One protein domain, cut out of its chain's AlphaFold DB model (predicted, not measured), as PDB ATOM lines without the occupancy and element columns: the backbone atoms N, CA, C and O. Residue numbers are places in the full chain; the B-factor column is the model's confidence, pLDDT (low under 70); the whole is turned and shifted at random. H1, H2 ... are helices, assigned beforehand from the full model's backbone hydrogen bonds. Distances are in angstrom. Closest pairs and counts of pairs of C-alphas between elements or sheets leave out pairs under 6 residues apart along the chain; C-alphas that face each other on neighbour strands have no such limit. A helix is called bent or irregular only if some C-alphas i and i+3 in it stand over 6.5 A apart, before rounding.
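What this domain is: This is residues 2 to 135 of the 135 residues of an uncharacterized protein of Flavobacterium baculatum (UniProt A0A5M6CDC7). A long rod: a helical hairpin of H1 and H2 makes one half, the short helix H3 packs on the hairpin's open end, and the very long H4 runs on from there as an arm away from the hairpin's turn. Residues 103 to 135, of which 103 to 132 belong to H4, stick out with nothing beside them. The printed part has 134 residues with four named helices, H1, H2, H3 and H4 in that order, and no named strand; the class is all helix. The whole is extended, with a radius of gyration of the C-alphas of 27.9 A and spans of 107 by 24 by 17 A.

How they stand to each other: H1, residues 2 to 30, and H2, residues 34 to 64, touch and form a helical hairpin, with a shallow tilt of 14 degrees, opposite ways; their closest C-alphas, those of Lys 25 and Ile 37, are 5.5 A apart. H3, residues 72 to 85, touches H1 at residues 3 to 8 alone, the same way at a shallow tilt of 9 degrees, with the C-alphas of Tyr 4 and Cys 78 closest at 5.8 A. H2 touches H3 with residues 55 to 62 alone, and the two form a hairpin, opposite ways at a shallow tilt of 23 degrees; the closest C-alphas, of Leu 55 and Ile 82, are 6.2 A apart. H4, residues 91 to 132, touches H3 with residues 91 to 94 alone, and these two also form a hairpin, opposite ways at a shallow tilt of 28 degrees; the closest C-alphas, of Tyr 79 and Phe 94, are 6.2 A apart. H3 is the hub, touching three helices. H2 and H4 are close but not clearly touching, with the C-alphas of Ser 63 and His 97 closest at 6.6 A, while H1 and H4 are apart. The four helices are an up and down bundle, each running against the one before it. Every O i to N i+4 pair is within hydrogen-bond range in H1, H2 and H3, and 35 of 38 are in H4.

Where its parts are: H1 begins at C-alpha 2 (78.203, -83.083, 56.180) and is 42.7 A long. H2 is 45.5 A long and begins at C-alpha 34 (107.558, -66.791, 84.411). H3 is 20.3 A long. H4 is 59.7 A long and ends at C-alpha 132 (14.971, -92.841, 62.554). H4 has a kink of 27 degrees near residue 106; it is neither bent nor irregular, but only just: C-alphas 108 and 111 are 6.3 A apart.

The domain as a whole: The two C-alphas farthest apart, those of Ile 31 and Ala 135, are 107.4 A apart. Without residues 103 to 135, which stand free, the body spans 59 by 23 by 17 A. The printed part has no cut; the links H1 to H2 and H3 to H4 are tight, and the link H2 to H3 is short. The mean pLDDT of the printed part is 86.1, and residues 87 to 92 and residue 135 are under 70.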
ATOM      1  N   ILE A   2      77.194 -84.105  56.527       75.88
ATOM      2  CA  ILE A   2      78.203 -83.083  56.180       75.88
ATOM      3  C   ILE A   2      78.346 -82.024  57.290       75.88
ATOM      4  O   ILE A   2      79.454 -81.570  57.574       75.88
ATOM      5  N   THR A   3      77.247 -81.660  57.952       80.50
ATOM      6  CA  THR A   3      77.230 -80.650  59.015       80.50
ATOM      7  C   THR A   3      77.900 -81.175  60.283       80.50
ATOM      8  O   THR A   3      78.712 -80.469  60.875       80.50
ATOM      9  N   TYR A   4      77.653 -82.437  60.650       88.00
ATOM     10  CA  TYR A   4      78.355 -83.096  61.760       88.00
ATOM     11  C   TYR A   4      79.880 -83.092  61.570       88.00
ATOM     12  O   TYR A   4      80.603 -82.609  62.442       88.00
ATOM     13  N   TYR A   5      80.378 -83.553  60.416       90.00
ATOM     14  CA  TYR A   5      81.825 -83.611  60.163       90.00
ATOM     15  C   TYR A   5      82.480 -82.229  60.170       90.00
ATOM     16  O   TYR A   5      83.616 -82.084  60.619       90.00
ATOM     17  N   ARG A   6      81.756 -81.192  59.735       93.38
ATOM     18  CA  ARG A   6      82.219 -79.809  59.860       93.38
ATOM     19  C   ARG A   6      82.416 -79.415  61.327       93.38
ATOM     20  O   ARG A   6      83.449 -78.841  61.656       93.38
ATOM     21  N   HIS A   7      81.459 -79.722  62.201       93.94
ATOM     22  CA  HIS A   7      81.579 -79.417  63.630       93.94
ATOM     23  C   HIS A   7      82.700 -80.215  64.300       93.94
ATOM     24  O   HIS A   7      83.458 -79.663  65.095       93.94
ATOM     25  N   GLN A   8      82.854 -81.486  63.930       93.69
ATOM     26  CA  GLN A   8      83.954 -82.322  64.402       93.69
ATOM     27  C   GLN A   8      85.316 -81.735  64.002       93.69
ATOM     28  O   GLN A   8      86.231 -81.665  64.821       93.69
ATOM     29  N   TYR A   9      85.442 -81.269  62.759       95.12
ATOM     30  CA  TYR A   9      86.666 -80.655  62.252       95.12
ATOM     31  C   TYR A   9      87.023 -79.352  62.983       95.12
ATOM     32  O   TYR A   9      88.165 -79.186  63.405       95.12
ATOM     33  N   GLU A  10      86.058 -78.456  63.195       95.38
ATOM     34  CA  GLU A  10      86.264 -77.204  63.945       95.38
ATOM     35  C   GLU A  10      86.756 -77.469  65.378       95.38
ATOM     36  O   GLU A  10      87.729 -76.870  65.843       95.38
ATOM     37  N   LEU A  11      86.140 -78.431  66.074       94.50
ATOM     38  CA  LEU A  11      86.566 -78.811  67.423       94.50
ATOM     39  C   LEU A  11      87.961 -79.437  67.432       94.50
ATOM     40  O   LEU A  11      88.757 -79.144  68.328       94.50
ATOM     41  N   LEU A  12      88.289 -80.257  66.430       95.12
ATOM     42  CA  LEU A  12      89.631 -80.809  66.274       95.12
ATOM     43  C   LEU A  12      90.672 -79.696  66.099       95.12
ATOM     44  O   LEU A  12      91.704 -79.718  66.768       95.12
ATOM     45  N   GLN A  13      90.394 -78.695  65.260       96.44
ATOM     46  CA  GLN A  13      91.291 -77.556  65.065       96.44
ATOM     47  C   GLN A  13      91.523 -76.769  66.360       96.44
ATOM     48  O   GLN A  13      92.666 -76.430  66.674       96.44
ATOM     49  N   LEU A  14      90.467 -76.502  67.133       95.12
ATOM     50  CA  LEU A  14      90.585 -75.820  68.425       95.12
ATOM     51  C   LEU A  14      91.400 -76.643  69.429       95.12
ATOM     52  O   LEU A  14      92.302 -76.108  70.072       95.12
ATOM     53  N   ASN A  15      91.150 -77.952  69.517       94.31
ATOM     54  CA  ASN A  15      91.916 -78.843  70.389       94.31
ATOM     55  C   ASN A  15      93.406 -78.863  70.014       94.31
ATOM     56  O   ASN A  15      94.254 -78.779  70.900       94.31
ATOM     57  N   LEU A  16      93.738 -78.909  68.720       96.31
ATOM     58  CA  LEU A  16      95.128 -78.855  68.257       96.31
ATOM     59  C   LEU A  16      95.809 -77.532  68.633       96.31
ATOM     60  O   LEU A  16      96.948 -77.548  69.099       96.31
ATOM     61  N   LYS A  17      95.112 -76.393  68.500       96.62
ATOM     62  CA  LYS A  17      95.636 -75.087  68.941       96.62
ATOM     63  C   LYS A  17      95.908 -75.063  70.446       96.62
ATOM     64  O   LYS A  17      96.956 -74.565  70.853       96.62
ATOM     65  N   ILE A  18      94.998 -75.608  71.258       95.00
ATOM     66  CA  ILE A  18      95.158 -75.705  72.719       95.00
ATOM     67  C   ILE A  18      96.376 -76.563  73.064       95.00
ATOM     68  O   ILE A  18      97.234 -76.121  73.823       95.00
ATOM     69  N   VAL A  19      96.489 -77.759  72.476       95.75
ATOM     70  CA  VAL A  19      97.621 -78.667  72.713       95.75
ATOM     71  C   VAL A  19      98.939 -78.006  72.324       95.75
ATOM     72  O   VAL A  19      99.870 -78.011  73.124       95.75
ATOM     73  N   ASN A  20      99.011 -77.378  71.147       96.12
ATOM     74  CA  ASN A  20     100.221 -76.690  70.705       96.12
ATOM     75  C   ASN A  20     100.608 -75.537  71.648       96.12
ATOM     76  O   ASN A  20     101.758 -75.422  72.055       96.12
ATOM     77  N   CYS A  21      99.634 -74.722  72.064       95.12
ATOM     78  CA  CYS A  21      99.854 -73.632  73.015       95.12
ATOM     79  C   CYS A  21     100.344 -74.149  74.380       95.12
ATOM     80  O   CYS A  21     101.212 -73.541  75.006       95.12
ATOM     81  N   ASN A  22      99.821 -75.292  74.831       94.75
ATOM     82  CA  ASN A  22     100.241 -75.918  76.078       94.75
ATOM     83  C   ASN A  22     101.662 -76.492  75.986       94.75
ATOM     84  O   ASN A  22     102.423 -76.370  76.940       94.75
ATOM     85  N   LEU A  23     102.040 -77.069  74.840       95.12
ATOM     86  CA  LEU A  23     103.413 -77.515  74.590       95.12
ATOM     87  C   LEU A  23     104.391 -76.340  74.640       95.12
ATOM     88  O   LEU A  23     105.371 -76.410  75.372       95.12
ATOM     89  N   GLU A  24     104.091 -75.239  73.945       93.25
ATOM     90  CA  GLU A  24     104.928 -74.033  73.983       93.25
ATOM     91  C   GLU A  24     105.084 -73.511  75.420       93.25
ATOM     92  O   GLU A  24     106.200 -73.244  75.862       93.25
ATOM     93  N   LYS A  25     103.991 -73.450  76.193       94.25
ATOM     94  CA  LYS A  25     104.034 -73.066  77.612       94.25
ATOM     95  C   LYS A  25     104.976 -73.955  78.434       94.25
ATOM     96  O   LYS A  25     105.716 -73.435  79.266       94.25
ATOM     97  N   LEU A  26     104.917 -75.274  78.243       93.00
ATOM     98  CA  LEU A  26     105.767 -76.228  78.963       93.00
ATOM     99  C   LEU A  26     107.246 -76.044  78.605       93.00
ATOM    100  O   LEU A  26     108.075 -76.050  79.504       93.00
ATOM    101  N   THR A  27     107.572 -75.772  77.340       91.06
ATOM    102  CA  THR A  27     108.949 -75.447  76.932       91.06
ATOM    103  C   THR A  27     109.475 -74.199  77.648       91.06
ATOM    104  O   THR A  27     110.613 -74.173  78.108       91.06
ATOM    105  N   TRP A  28     108.645 -73.160  77.796       91.12
ATOM    106  CA  TRP A  28     109.030 -71.948  78.533       91.12
ATOM    107  C   TRP A  28     109.140 -72.175  80.049       91.12
ATOM    108  O   TRP A  28     109.954 -71.527  80.708       91.12
ATOM    109  N   LEU A  29     108.374 -73.125  80.599       89.38
ATOM    110  CA  LEU A  29     108.498 -73.576  81.989       89.38
ATOM    111  C   LEU A  29     109.870 -74.201  82.263       89.38
ATOM    112  O   LEU A  29     110.458 -73.920  83.303       89.38
ATOM    113  N   GLU A  30     110.409 -74.990  81.331       90.50
ATOM    114  CA  GLU A  30     111.725 -75.630  81.482       90.50
ATOM    115  C   GLU A  30     112.873 -74.619  81.611       90.50
ATOM    116  O   GLU A  30     113.879 -74.905  82.262       90.50
ATOM    117  N   ILE A  31     112.715 -73.421  81.041       91.44
ATOM    118  CA  ILE A  31     113.706 -72.339  81.119       91.44
ATOM    119  C   ILE A  31     113.363 -71.266  82.167       91.44
ATOM    120  O   ILE A  31     114.030 -70.234  82.219       91.44
ATOM    121  N   ASN A  32     112.366 -71.520  83.027       87.50
ATOM    122  CA  ASN A  32     111.932 -70.657  84.135       87.50
ATOM    123  C   ASN A  32     111.562 -69.209  83.741       87.50
ATOM    124  O   ASN A  32     111.717 -68.288  84.545       87.50
ATOM    125  N   ASP A  33     111.041 -68.983  82.531       90.19
ATOM    126  CA  ASP A  33     110.533 -67.662  82.130       90.19
ATOM    127  C   ASP A  33     109.070 -67.464  82.563       90.19
ATOM    128  O   ASP A  33     108.123 -67.666  81.799       90.19
ATOM    129  N   GLU A  34     108.880 -67.031  83.812       88.88
ATOM    130  CA  GLU A  34     107.558 -66.791  84.411       88.88
ATOM    131  C   GLU A  34     106.692 -65.792  83.628       88.88
ATOM    132  O   GLU A  34     105.463 -65.922  83.597       88.88
ATOM    133  N   THR A  35     107.311 -64.808  82.972       91.12
ATOM    134  CA  THR A  35     106.573 -63.774  82.238       91.12
ATOM    135  C   THR A  35     105.928 -64.344  80.982       91.12
ATOM    136  O   THR A  35     104.728 -64.158  80.758       91.12
ATOM    137  N   THR A  36     106.688 -65.121  80.215       90.88
ATOM    138  CA  THR A  36     106.210 -65.769  78.994       90.88
ATOM    139  C   THR A  36     105.211 -66.879  79.319       90.88
ATOM    140  O   THR A  36     104.164 -66.979  78.674       90.88
ATOM    141  N   ILE A  37     105.438 -67.646  80.390       91.88
ATOM    142  CA  ILE A  37     104.490 -68.669  80.866       91.88
ATOM    143  C   ILE A  37     103.114 -68.064  81.161       91.88
ATOM    144  O   ILE A  37     102.095 -68.665  80.808       91.88
ATOM    145  N   LYS A  38     103.063 -66.875  81.777       93.81
ATOM    146  CA  LYS A  38     101.801 -66.179  82.059       93.81
ATOM    147  C   LYS A  38     101.065 -65.786  80.775       93.81
ATOM    148  O   LYS A  38      99.869 -66.036  80.671       93.81
ATOM    149  N   VAL A  39     101.778 -65.269  79.772       94.44
ATOM    150  CA  VAL A  39     101.198 -64.942  78.453       94.44
ATOM    151  C   VAL A  39     100.582 -66.182  77.800       94.44
ATOM    152  O   VAL A  39      99.452 -66.142  77.309       94.44
ATOM    153  N   TYR A  40     101.295 -67.307  77.827       92.94
ATOM    154  CA  TYR A  40     100.783 -68.566  77.292       92.94
ATOM    155  C   TYR A  40      99.603 -69.122  78.091       92.94
ATOM    156  O   TYR A  40      98.684 -69.691  77.501       92.94
ATOM    157  N   GLN A  41      99.582 -68.928  79.412       93.31
ATOM    158  CA  GLN A  41      98.429 -69.278  80.237       93.31
ATOM    159  C   GLN A  41      97.193 -68.449  79.865       93.31
ATOM    160  O   GLN A  41      96.112 -69.014  79.706       93.31
ATOM    161  N   ASP A  42      97.336 -67.140  79.672       95.19
ATOM    162  CA  ASP A  42      96.223 -66.272  79.265       95.19
ATOM    163  C   ASP A  42      95.705 -66.643  77.864       95.19
ATOM    164  O   ASP A  42      94.494 -66.661  77.610       95.19
ATOM    165  N   LYS A  43      96.611 -67.032  76.960       96.12
ATOM    166  CA  LYS A  43      96.262 -67.544  75.629       96.12
ATOM    167  C   LYS A  43      95.529 -68.885  75.696       96.12
ATOM    168  O   LYS A  43      94.548 -69.065  74.979       96.12
ATOM    169  N   LEU A  44      95.953 -69.803  76.570       94.75
ATOM    170  CA  LEU A  44      95.235 -71.058  76.825       94.75
ATOM    171  C   LEU A  44      93.822 -70.797  77.345       94.75
ATOM    172  O   LEU A  44      92.874 -71.337  76.785       94.75
ATOM    173  N   ASN A  45      93.673 -69.916  78.336       91.69
ATOM    174  CA  ASN A  45      92.362 -69.537  78.870       91.69
ATOM    175  C   ASN A  45      91.450 -68.976  77.763       91.69
ATOM    176  O   ASN A  45      90.271 -69.314  77.692       91.69
ATOM    177  N   SER A  46      92.008 -68.155  76.869       94.94
ATOM    178  CA  SER A  46      91.276 -67.590  75.729       94.94
ATOM    179  C   SER A  46      90.821 -68.667  74.736       94.94
ATOM    180  O   SER A  46      89.681 -68.632  74.277       94.94
ATOM    181  N   LEU A  47      91.677 -69.649  74.430       94.31
ATOM    182  CA  LEU A  47      91.344 -70.768  73.539       94.31
ATOM    183  C   LEU A  47      90.315 -71.726  74.159       94.31
ATOM    184  O   LEU A  47      89.424 -72.211  73.461       94.31
ATOM    185  N   GLU A  48      90.410 -71.993  75.464       88.88
ATOM    186  CA  GLU A  48      89.398 -72.775  76.184       88.88
ATOM    187  C   GLU A  48      88.037 -72.072  76.158       88.88
ATOM    188  O   GLU A  48      87.024 -72.710  75.862       88.88
ATOM    189  N   PHE A  49      88.017 -70.754  76.372       89.44
ATOM    190  CA  PHE A  49      86.801 -69.951  76.260       89.44
ATOM    191  C   PHE A  49      86.215 -69.971  74.840       89.44
ATOM    192  O   PHE A  49      85.007 -70.135  74.674       89.44
ATOM    193  N   GLU A  50      87.050 -69.850  73.803       93.56
ATOM    194  CA  GLU A  50      86.615 -69.935  72.402       93.56
ATOM    195  C   GLU A  50      85.941 -71.284  72.107       93.56
ATOM    196  O   GLU A  50      84.861 -71.327  71.508       93.56
ATOM    197  N   LYS A  51      86.527 -72.382  72.599       90.69
ATOM    198  CA  LYS A  51      85.956 -73.728  72.482       90.69
ATOM    199  C   LYS A  51      84.618 -73.857  73.210       90.69
ATOM    200  O   LYS A  51      83.667 -74.384  72.632       90.69
ATOM    201  N   GLU A  52      84.508 -73.375  74.446       88.56
ATOM    202  CA  GLU A  52      83.234 -73.400  75.179       88.56
ATOM    203  C   GLU A  52      82.158 -72.558  74.480       88.56
ATOM    204  O   GLU A  52      81.015 -72.997  74.338       88.56
ATOM    205  N   ASN A  53      82.519 -71.375  73.981       90.75
ATOM    206  CA  ASN A  53      81.608 -70.514  73.237       90.75
ATOM    207  C   ASN A  53      81.109 -71.190  71.950       90.75
ATOM    208  O   ASN A  53      79.916 -71.144  71.645       90.75
ATOM    209  N   TYR A  54      81.992 -71.877  71.218       93.31
ATOM    210  CA  TYR A  54      81.613 -72.657  70.041       93.31
ATOM    211  C   TYR A  54      80.584 -73.743  70.378       93.31
ATOM    212  O   TYR A  54      79.538 -73.827  69.732       93.31
ATOM    213  N   LEU A  55      80.848 -74.543  71.417       90.62
ATOM    214  CA  LEU A  55      79.943 -75.607  71.866       90.62
ATOM    215  C   LEU A  55      78.577 -75.052  72.294       90.62
ATOM    216  O   LEU A  55      77.542 -75.612  71.935       90.62
ATOM    217  N   ASN A  56      78.560 -73.918  73.000       87.88
ATOM    218  CA  ASN A  56      77.323 -73.242  73.391       87.88
ATOM    219  C   ASN A  56      76.521 -72.750  72.178       87.88
ATOM    220  O   ASN A  56      75.302 -72.922  72.131       87.88
ATOM    221  N   ASN A  57      77.187 -72.177  71.175       90.69
ATOM    222  CA  ASN A  57      76.534 -71.726  69.946       90.69
ATOM    223  C   ASN A  57      75.964 -72.899  69.142       90.69
ATOM    224  O   ASN A  57      74.832 -72.821  68.656       90.69
ATOM    225  N   LEU A  58      76.710 -74.006  69.052       91.25
ATOM    226  CA  LEU A  58      76.226 -75.237  68.434       91.25
ATOM    227  C   LEU A  58      74.980 -75.754  69.161       91.25
ATOM    228  O   LEU A  58      73.966 -76.020  68.521       91.25
ATOM    229  N   LEU A  59      75.008 -75.805  70.494       88.75
ATOM    230  CA  LEU A  59      73.863 -76.233  71.294       88.75
ATOM    231  C   LEU A  59      72.622 -75.360  71.048       88.75
ATOM    232  O   LEU A  59      71.518 -75.877  70.859       88.75
ATOM    233  N   GLN A  60      72.791 -74.037  71.028       87.62
ATOM    234  CA  GLN A  60      71.691 -73.114  70.749       87.62
ATOM    235  C   GLN A  60      71.128 -73.310  69.339       87.62
ATOM    236  O   GLN A  60      69.908 -73.281  69.163       87.62
ATOM    237  N   SER A  61      71.991 -73.526  68.346       90.50
ATOM    238  CA  SER A  61      71.582 -73.807  66.968       90.50
ATOM    239  C   SER A  61      70.794 -75.115  66.874       90.50
ATOM    240  O   SER A  61      69.686 -75.125  66.330       90.50
ATOM    241  N   LEU A  62      71.293 -76.188  67.496       88.25
ATOM    242  CA  LEU A  62      70.604 -77.476  67.551       88.25
ATOM    243  C   LEU A  62      69.232 -77.337  68.205       88.25
ATOM    244  O   LEU A  62      68.267 -77.824  67.638       88.25
ATOM    245  N   SER A  63      69.102 -76.598  69.313       85.56
ATOM    246  CA  SER A  63      67.816 -76.420  70.019       85.56
ATOM    247  C   SER A  63      66.709 -75.740  69.199       85.56
ATOM    248  O   SER A  63      65.535 -75.821  69.555       85.56
ATOM    249  N   LYS A  64      67.084 -75.038  68.123       87.62
ATOM    250  CA  LYS A  64      66.169 -74.368  67.187       87.62
ATOM    251  C   LYS A  64      65.909 -75.195  65.925       87.62
ATOM    252  O   LYS A  64      65.074 -74.809  65.114       87.62
ATOM    253  N   THR A  65      66.647 -76.286  65.736       87.12
ATOM    254  CA  THR A  65      66.575 -77.121  64.538       87.12
ATOM    255  C   THR A  65      65.417 -78.102  64.664       87.12
ATOM    256  O   THR A  65      65.358 -78.877  65.612       87.12
ATOM    257  N   GLU A  66      64.503 -78.107  63.696       86.75
ATOM    258  CA  GLU A  66      63.431 -79.102  63.661       86.75
ATOM    259  C   GLU A  66      64.002 -80.496  63.362       86.75
ATOM    260  O   GLU A  66      64.755 -80.689  62.402       86.75
ATOM    261  N   ILE A  67      63.642 -81.477  64.194       85.88
ATOM    262  CA  ILE A  67      64.052 -82.870  64.008       85.88
ATOM    263  C   ILE A  67      63.099 -83.535  63.014       85.88
ATOM    264  O   ILE A  67      61.887 -83.569  63.212       85.88
ATOM    265  N   THR A  68      63.670 -84.097  61.958       86.88
ATOM    266  CA  THR A  68      62.990 -84.815  60.879       86.88
ATOM    267  C   THR A  68      63.620 -86.195  60.706       86.88
ATOM    268  O   THR A  68      64.747 -86.435  61.138       86.88
ATOM    269  N   GLN A  69      62.938 -87.101  59.999       84.25
ATOM    270  CA  GLN A  69      63.479 -88.433  59.697       84.25
ATOM    271  C   GLN A  69      64.830 -88.377  58.958       84.25
ATOM    272  O   GLN A  69      65.636 -89.290  59.078       84.25
ATOM    273  N   GLN A  70      65.078 -87.311  58.189       87.06
ATOM    274  CA  GLN A  70      66.282 -87.160  57.371       87.06
ATOM    275  C   GLN A  70      67.490 -86.641  58.161       87.06
ATOM    276  O   GLN A  70      68.622 -86.899  57.762       87.06
ATOM    277  N   ASN A  71      67.270 -85.894  59.250       87.88
ATOM    278  CA  ASN A  71      68.344 -85.235  60.001       87.88
ATOM    279  C   ASN A  71      68.522 -85.762  61.433       87.88
ATOM    280  O   ASN A  71      69.472 -85.353  62.093       87.88
ATOM    281  N   ILE A  72      67.649 -86.655  61.916       85.62
ATOM    282  CA  ILE A  72      67.655 -87.122  63.309       85.62
ATOM    283  C   ILE A  72      69.001 -87.717  63.732       85.62
ATOM    284  O   ILE A  72      69.497 -87.375  64.805       85.62
ATOM    285  N   ASP A  73      69.620 -88.530  62.874       88.12
ATOM    286  CA  ASP A  73      70.919 -89.141  63.158       88.12
ATOM    287  C   ASP A  73      72.023 -88.083  63.232       88.12
ATOM    288  O   ASP A  73      72.862 -88.112  64.124       88.12
ATOM    289  N   GLU A  74      71.993 -87.088  62.344       88.81
ATOM    290  CA  GLU A  74      72.965 -85.995  62.353       88.81
ATOM    291  C   GLU A  74      72.807 -85.092  63.579       88.81
ATOM    292  O   GLU A  74      73.799 -84.746  64.217       88.81
ATOM    293  N   VAL A  75      71.570 -84.750  63.949       88.12
ATOM    294  CA  VAL A  75      71.282 -83.982  65.165       88.12
ATOM    295  C   VAL A  75      71.770 -84.748  66.392       88.12
ATOM    296  O   VAL A  75      72.423 -84.156  67.249       88.12
ATOM    297  N   LYS A  76      71.508 -86.059  66.457       87.88
ATOM    298  CA  LYS A  76      71.980 -86.929  67.539       87.88
ATOM    299  C   LYS A  76      73.507 -86.915  67.642       87.88
ATOM    300  O   LYS A  76      74.019 -86.600  68.713       87.88
ATOM    301  N   CYS A  77      74.219 -87.149  66.538       89.56
ATOM    302  CA  CYS A  77      75.684 -87.119  66.527       89.56
ATOM    303  C   CYS A  77      76.246 -85.756  66.969       89.56
ATOM    304  O   CYS A  77      77.260 -85.696  67.658       89.56
ATOM    305  N   CYS A  78      75.596 -84.640  66.619       90.06
ATOM    306  CA  CYS A  78      76.027 -83.314  67.072       90.06
ATOM    307  C   CYS A  78      75.839 -83.101  68.586       90.06
ATOM    308  O   CYS A  78      76.653 -82.413  69.200       90.06
ATOM    309  N   TYR A  79      74.802 -83.678  69.203       87.88
ATOM    310  CA  TYR A  79      74.663 -83.663  70.665       87.88
ATOM    311  C   TYR A  79      75.723 -84.532  71.347       87.88
ATOM    312  O   TYR A  79      76.324 -84.083  72.321       87.88
ATOM    313  N   GLU A  80      76.006 -85.720  70.808       86.75
ATOM    314  CA  GLU A  80      77.078 -86.598  71.300       86.75
ATOM    315  C   GLU A  80      78.445 -85.896  71.221       86.75
ATOM    316  O   GLU A  80      79.214 -85.914  72.179       86.75
ATOM    317  N   LEU A  81      78.709 -85.158  70.140       88.56
ATOM    318  CA  LEU A  81      79.927 -84.359  69.988       88.56
ATOM    319  C   LEU A  81      80.055 -83.258  71.059       88.56
ATOM    320  O   LEU A  81      81.150 -82.986  71.555       88.56
ATOM    321  N   ILE A  82      78.944 -82.614  71.436       87.69
ATOM    322  CA  ILE A  82      78.936 -81.643  72.541       87.69
ATOM    323  C   ILE A  82      79.235 -82.346  73.869       87.69
ATOM    324  O   ILE A  82      79.976 -81.803  74.689       87.69
ATOM    325  N   GLU A  83      78.687 -83.538  74.096       83.75
ATOM    326  CA  GLU A  83      78.946 -84.333  75.303       83.75
ATOM    327  C   GLU A  83      80.415 -84.716  75.440       83.75
ATOM    328  O   GLU A  83      80.991 -84.516  76.506       83.75
ATOM    329  N   GLU A  84      81.036 -85.198  74.366       85.31
ATOM    330  CA  GLU A  84      82.450 -85.586  74.359       85.31
ATOM    331  C   GLU A  84      83.383 -84.418  74.704       85.31
ATOM    332  O   GLU A  84      84.416 -84.597  75.353       85.31
ATOM    333  N   HIS A  85      83.035 -83.208  74.263       83.31
ATOM    334  CA  HIS A  85      83.908 -82.042  74.370       83.31
ATOM    335  C   HIS A  85      83.544 -81.059  75.484       83.31
ATOM    336  O   HIS A  85      84.268 -80.074  75.666       83.31
ATOM    337  N   SER A  86      82.482 -81.318  76.245       74.62
ATOM    338  CA  SER A  86      82.054 -80.474  77.361       74.62
ATOM    339  C   SER A  86      82.203 -81.183  78.709       74.62
ATOM    340  O   SER A  86      82.166 -82.402  78.826       74.62
ATOM    341  N   LYS A  87      82.368 -80.400  79.777       65.25
ATOM    342  CA  LYS A  87      82.619 -80.916  81.133       65.25
ATOM    343  C   LYS A  87      81.366 -81.504  81.828       65.25
ATOM    344  O   LYS A  87      81.421 -81.741  83.033       65.25
ATOM    345  N   LYS A  88      80.223 -81.704  81.146       55.56
ATOM    346  CA  LYS A  88      78.942 -82.127  81.767       55.56
ATOM    347  C   LYS A  88      78.169 -83.167  80.939       55.56
ATOM    348  O   LYS A  88      78.214 -83.174  79.720       55.56
ATOM    349  N   HIS A  89      77.412 -84.022  81.633       53.59
ATOM    350  CA  HIS A  89      76.556 -85.064  81.052       53.59
ATOM    351  C   HIS A  89      75.343 -84.468  80.310       53.59
ATOM    352  O   HIS A  89      74.329 -84.151  80.935       53.59
ATOM    353  N   TYR A  90      75.426 -84.325  78.985       57.84
ATOM    354  CA  TYR A  90      74.374 -83.714  78.157       57.84
ATOM    355  C   TYR A  90      73.454 -84.695  77.403       57.84
ATOM    356  O   TYR A  90      72.585 -84.232  76.661       57.84
ATOM    357  N   SER A  91      73.483 -86.003  77.702       56.97
ATOM    358  CA  SER A  91      72.578 -86.992  77.063       56.97
ATOM    359  C   SER A  91      71.090 -86.740  77.316       56.97
ATOM    360  O   SER A  91      70.217 -87.218  76.584       56.97
ATOM    361  N   LEU A  92      70.779 -85.925  78.325       67.69
ATOM    362  CA  LEU A  92      69.428 -85.465  78.617       67.69
ATOM    363  C   LEU A  92      68.939 -84.393  77.628       67.69
ATOM    364  O   LEU A  92      67.735 -84.298  77.392       67.69
ATOM    365  N   LEU A  93      69.832 -83.600  77.025       73.00
ATOM    366  CA  LEU A  93      69.450 -82.481  76.157       73.00
ATOM    367  C   LEU A  93      68.873 -82.947  74.825       73.00
ATOM    368  O   LEU A  93      67.819 -82.445  74.433       73.00
ATOM    369  N   PHE A  94      69.491 -83.934  74.167       75.12
ATOM    370  CA  PHE A  94      68.933 -84.501  72.937       75.12
ATOM    371  C   PHE A  94      67.554 -85.118  73.188       75.12
ATOM    372  O   PHE A  94      66.603 -84.813  72.474       75.12
ATOM    373  N   LYS A  95      67.415 -85.920  74.256       76.06
ATOM    374  CA  LYS A  95      66.128 -86.524  74.643       76.06
ATOM    375  C   LYS A  95      65.058 -85.466  74.912       76.06
ATOM    376  O   LYS A  95      63.931 -85.600  74.449       76.06
ATOM    377  N   THR A  96      65.418 -84.398  75.620       83.12
ATOM    378  CA  THR A  96      64.504 -83.282  75.913       83.12
ATOM    379  C   THR A  96      64.078 -82.566  74.633       83.12
ATOM    380  O   THR A  96      62.896 -82.273  74.454       83.12
ATOM    381  N   HIS A  97      65.017 -82.315  73.718       83.06
ATOM    382  CA  HIS A  97      64.718 -81.681  72.441       83.06
ATOM    383  C   HIS A  97      63.810 -82.566  71.570       83.06
ATOM    384  O   HIS A  97      62.798 -82.088  71.060       83.06
ATOM    385  N   LEU A  98      64.102 -83.866  71.484       79.00
ATOM    386  CA  LEU A  98      63.273 -84.835  70.767       79.00
ATOM    387  C   LEU A  98      61.848 -84.904  71.332       79.00
ATOM    388  O   LEU A  98      60.889 -84.811  70.568       79.00
ATOM    389  N   ASN A  99      61.700 -84.991  72.657       82.75
ATOM    390  CA  ASN A  99      60.389 -85.012  73.311       82.75
ATOM    391  C   ASN A  99      59.586 -83.743  73.011       82.75
ATOM    392  O   ASN A  99      58.412 -83.831  72.660       82.75
ATOM    393  N   ARG A 100      60.223 -82.567  73.054       86.94
ATOM    394  CA  ARG A 100      59.572 -81.299  72.700       86.94
ATOM    395  C   ARG A 100      59.096 -81.282  71.244       86.94
ATOM    396  O   ARG A 100      58.008 -80.778  70.965       86.94
ATOM    397  N   THR A 101      59.879 -81.831  70.317       81.75
ATOM    398  CA  THR A 101      59.469 -81.954  68.909       81.75
ATOM    399  C   THR A 101      58.273 -82.897  68.760       81.75
ATOM    400  O   THR A 101      57.318 -82.552  68.064       81.75
ATOM    401  N   ILE A 102      58.268 -84.036  69.465       80.81
ATOM    402  CA  ILE A 102      57.132 -84.974  69.486       80.81
ATOM    403  C   ILE A 102      55.871 -84.290  70.030       80.81
ATOM    404  O   ILE A 102      54.824 -84.353  69.389       80.81
ATOM    405  N   GLU A 103      55.965 -83.591  71.163       84.50
ATOM    406  CA  GLU A 103      54.838 -82.864  71.760       84.50
ATOM    407  C   GLU A 103      54.269 -81.797  70.816       84.50
ATOM    408  O   GLU A 103      53.052 -81.680  70.658       84.50
ATOM    409  N   ASN A 104      55.131 -81.023  70.153       84.06
ATOM    410  CA  ASN A 104      54.702 -80.013  69.184       84.06
ATOM    411  C   ASN A 104      53.994 -80.648  67.980       84.06
ATOM    412  O   ASN A 104      52.974 -80.131  67.515       84.06
ATOM    413  N   HIS A 105      54.507 -81.778  67.495       80.38
ATOM    414  CA  HIS A 105      53.888 -82.526  66.408       80.38
ATOM    415  C   HIS A 105      52.513 -83.074  66.827       80.38
ATOM    416  O   HIS A 105      51.526 -82.880  66.118       80.38
ATOM    417  N   GLN A 106      52.412 -83.673  68.015       77.56
ATOM    418  CA  GLN A 106      51.144 -84.154  68.570       77.56
ATOM    419  C   GLN A 106      50.120 -83.029  68.736       77.56
ATOM    420  O   GLN A 106      48.976 -83.204  68.336       77.56
ATOM    421  N   LYS A 107      50.511 -81.854  69.238       81.25
ATOM    422  CA  LYS A 107      49.599 -80.699  69.330       81.25
ATOM    423  C   LYS A 107      49.101 -80.244  67.959       81.25
ATOM    424  O   LYS A 107      47.926 -79.942  67.794       81.25
ATOM    425  N   LYS A 108      49.981 -80.207  66.956       79.88
ATOM    426  CA  LYS A 108      49.638 -79.711  65.617       79.88
ATOM    427  C   LYS A 108      48.738 -80.673  64.836       79.88
ATOM    428  O   LYS A 108      47.818 -80.228  64.154       79.88
ATOM    429  N   TYR A 109      49.009 -81.975  64.918       74.38
ATOM    430  CA  TYR A 109      48.340 -82.984  64.089       74.38
ATOM    431  C   TYR A 109      47.335 -83.846  64.860       74.38
ATOM    432  O   TYR A 109      46.349 -84.286  64.274       74.38
ATOM    433  N   GLY A 110      47.531 -84.050  66.163       72.69
ATOM    434  CA  GLY A 110      46.612 -84.796  67.026       72.69
ATOM    435  C   GLY A 110      45.267 -84.091  67.185       72.69
ATOM    436  O   GLY A 110      44.227 -84.711  66.966       72.69
ATOM    437  N   ASP A 111      45.277 -82.777  67.433       71.44
ATOM    438  CA  ASP A 111      44.051 -81.968  67.501       71.44
ATOM    439  C   ASP A 111      43.284 -81.972  66.174       71.44
ATOM    440  O   ASP A 111      42.054 -82.011  66.151       71.44
ATOM    441  N   PHE A 112      44.001 -81.963  65.048       71.06
ATOM    442  CA  PHE A 112      43.394 -82.031  63.721       71.06
ATOM    443  C   PHE A 112      42.705 -83.379  63.470       71.06
ATOM    444  O   PHE A 112      41.578 -83.420  62.971       71.06
ATOM    445  N   LEU A 113      43.357 -84.483  63.841       72.81
ATOM    446  CA  LEU A 113      42.820 -85.834  63.680       72.81
ATOM    447  C   LEU A 113      41.580 -86.048  64.558       72.81
ATOM    448  O   LEU A 113      40.554 -86.513  64.057       72.81
ATOM    449  N   LEU A 114      41.640 -85.616  65.823       77.19
ATOM    450  CA  LEU A 114      40.513 -85.645  66.761       77.19
ATOM    451  C   LEU A 114      39.330 -84.807  66.265       77.19
ATOM    452  O   LEU A 114      38.199 -85.293  66.249       77.19
ATOM    453  N   ARG A 115      39.569 -83.577  65.792       76.25
ATOM    454  CA  ARG A 115      38.508 -82.719  65.230       76.25
ATOM    455  C   ARG A 115      37.838 -83.343  64.008       76.25
ATOM    456  O   ARG A 115      36.617 -83.276  63.889       76.25
ATOM    457  N   ASN A 116      38.606 -83.968  63.116       80.44
ATOM    458  CA  ASN A 116      38.043 -84.645  61.946       80.44
ATOM    459  C   ASN A 116      37.227 -85.886  62.317       80.44
ATOM    460  O   ASN A 116      36.184 -86.130  61.709       80.44
ATOM    461  N   GLN A 117      37.674 -86.665  63.304       82.56
ATOM    462  CA  GLN A 117      36.913 -87.813  63.801       82.56
ATOM    463  C   GLN A 117      35.604 -87.372  64.467       82.56
ATOM    464  O   GLN A 117      34.557 -87.933  64.157       82.56
ATOM    465  N   LEU A 118      35.641 -86.319  65.291       83.81
ATOM    466  CA  LEU A 118      34.448 -85.720  65.899       83.81
ATOM    467  C   LEU A 118      33.458 -85.212  64.846       83.81
ATOM    468  O   LEU A 118      32.268 -85.488  64.943       83.81
ATOM    469  N   LYS A 119      33.940 -84.520  63.806       87.69
ATOM    470  CA  LYS A 119      33.081 -84.033  62.721       87.69
ATOM    471  C   LYS A 119      32.356 -85.179  62.005       87.69
ATOM    472  O   LYS A 119      31.147 -85.107  61.823       87.69
ATOM    473  N   LYS A 120      33.077 -86.251  61.659       87.56
ATOM    474  CA  LYS A 120      32.476 -87.445  61.042       87.56
ATOM    475  C   LYS A 120      31.467 -88.130  61.961       87.56
ATOM    476  O   LYS A 120      30.441 -88.595  61.481       87.56
ATOM    477  N   ALA A 121      31.746 -88.195  63.263       87.25
ATOM    478  CA  ALA A 121      30.815 -88.766  64.233       87.25
ATOM    479  C   ALA A 121      29.490 -87.984  64.264       87.25
ATOM    480  O   ALA A 121      28.432 -88.598  64.183       87.25
ATOM    481  N   VAL A 122      29.551 -86.647  64.269       89.25
ATOM    482  CA  VAL A 122      28.358 -85.783  64.212       89.25
ATOM    483  C   VAL A 122      27.585 -85.963  62.901       89.25
ATOM    484  O   VAL A 122      26.362 -86.053  62.919       89.25
ATOM    485  N   GLU A 123      28.275 -86.042  61.759       91.12
ATOM    486  CA  GLU A 123      27.633 -86.286  60.457       91.12
ATOM    487  C   GLU A 123      26.888 -87.634  60.433       91.12
ATOM    488  O   GLU A 123      25.760 -87.711  59.951       91.12
ATOM    489  N   ILE A 124      27.480 -88.690  61.002       90.69
ATOM    490  CA  ILE A 124      26.837 -90.009  61.128       90.69
ATOM    491  C   ILE A 124      25.618 -89.937  62.052       90.69
ATOM    492  O   ILE A 124      24.566 -90.480  61.721       90.69
ATOM    493  N   GLU A 125      25.732 -89.254  63.190       89.06
ATOM    494  CA  GLU A 125      24.646 -89.107  64.162       89.06
ATOM    495  C   GLU A 125      23.437 -88.370  63.559       89.06
ATOM    496  O   GLU A 125      22.291 -88.781  63.759       89.06
ATOM    497  N   GLN A 126      23.687 -87.347  62.735       90.25
ATOM    498  CA  GLN A 126      22.657 -86.648  61.960       90.25
ATOM    499  C   GLN A 126      21.974 -87.562  60.936       90.25
ATOM    500  O   GLN A 126      20.754 -87.506  60.783       90.25
ATOM    501  N   ILE A 127      22.734 -88.415  60.243       90.75
ATOM    502  CA  ILE A 127      22.176 -89.390  59.295       90.75
ATOM    503  C   ILE A 127      21.285 -90.398  60.030       90.75
ATOM    504  O   ILE A 127      20.171 -90.654  59.577       90.75
ATOM    505  N   ILE A 128      21.738 -90.931  61.170       89.25
ATOM    506  CA  ILE A 128      20.962 -91.876  61.989       89.25
ATOM    507  C   ILE A 128      19.649 -91.234  62.436       89.25
ATOM    508  O   ILE A 128      18.586 -91.782  62.158       89.25
ATOM    509  N   THR A 129      19.694 -90.037  63.027       88.94
ATOM    510  CA  THR A 129      18.468 -89.341  63.461       88.94
ATOM    511  C   THR A 129      17.523 -89.034  62.303       88.94
ATOM    512  O   THR A 129      16.305 -89.040  62.478       88.94
ATOM    513  N   HIS A 130      18.049 -88.757  61.108       89.12
ATOM    514  CA  HIS A 130      17.217 -88.519  59.934       89.12
ATOM    515  C   HIS A 130      16.548 -89.803  59.417       89.12
ATOM    516  O   HIS A 130      15.402 -89.744  58.971       89.12
ATOM    517  N   LEU A 131      17.242 -90.942  59.490       85.81
ATOM    518  CA  LEU A 131      16.702 -92.260  59.150       85.81
ATOM    519  C   LEU A 131      15.659 -92.721  60.175       85.81
ATOM    520  O   LEU A 131      14.600 -93.193  59.781       85.81
ATOM    521  N   GLU A 132      15.911 -92.516  61.469       81.50
ATOM    522  CA  GLU A 132      14.971 -92.841  62.554       81.50
ATOM    523  C   GLU A 132      13.680 -92.018  62.496       81.50
ATOM    524  O   GLU A 132      12.632 -92.500  62.904       81.50
ATOM    525  N   ARG A 133      13.731 -90.781  61.987       77.50
ATOM    526  CA  ARG A 133      12.536 -89.942  61.780       77.50
ATOM    527  C   ARG A 133      11.753 -90.277  60.510       77.50
ATOM    528  O   ARG A 133      10.622 -89.818  60.373       77.50
ATOM    529  N   ALA A 134      12.380 -90.962  59.556       70.06
ATOM    530  CA  ALA A 134      11.770 -91.339  58.282       70.06
ATOM    531  C   ALA A 134      11.173 -92.760  58.295       70.06
ATOM    532  O   ALA A 134      10.461 -93.112  57.353       70.06
ATOM    533  N   ALA A 135      11.478 -93.552  59.328       57.59
ATOM    534  CA  ALA A 135      10.880 -94.851  59.636       57.59
ATOM    535  C   ALA A 135       9.631 -94.691  60.518       57.59
ATOM    536  O   ALA A 135       8.709 -95.524  60.360       57.59
TER     537      ALA A 135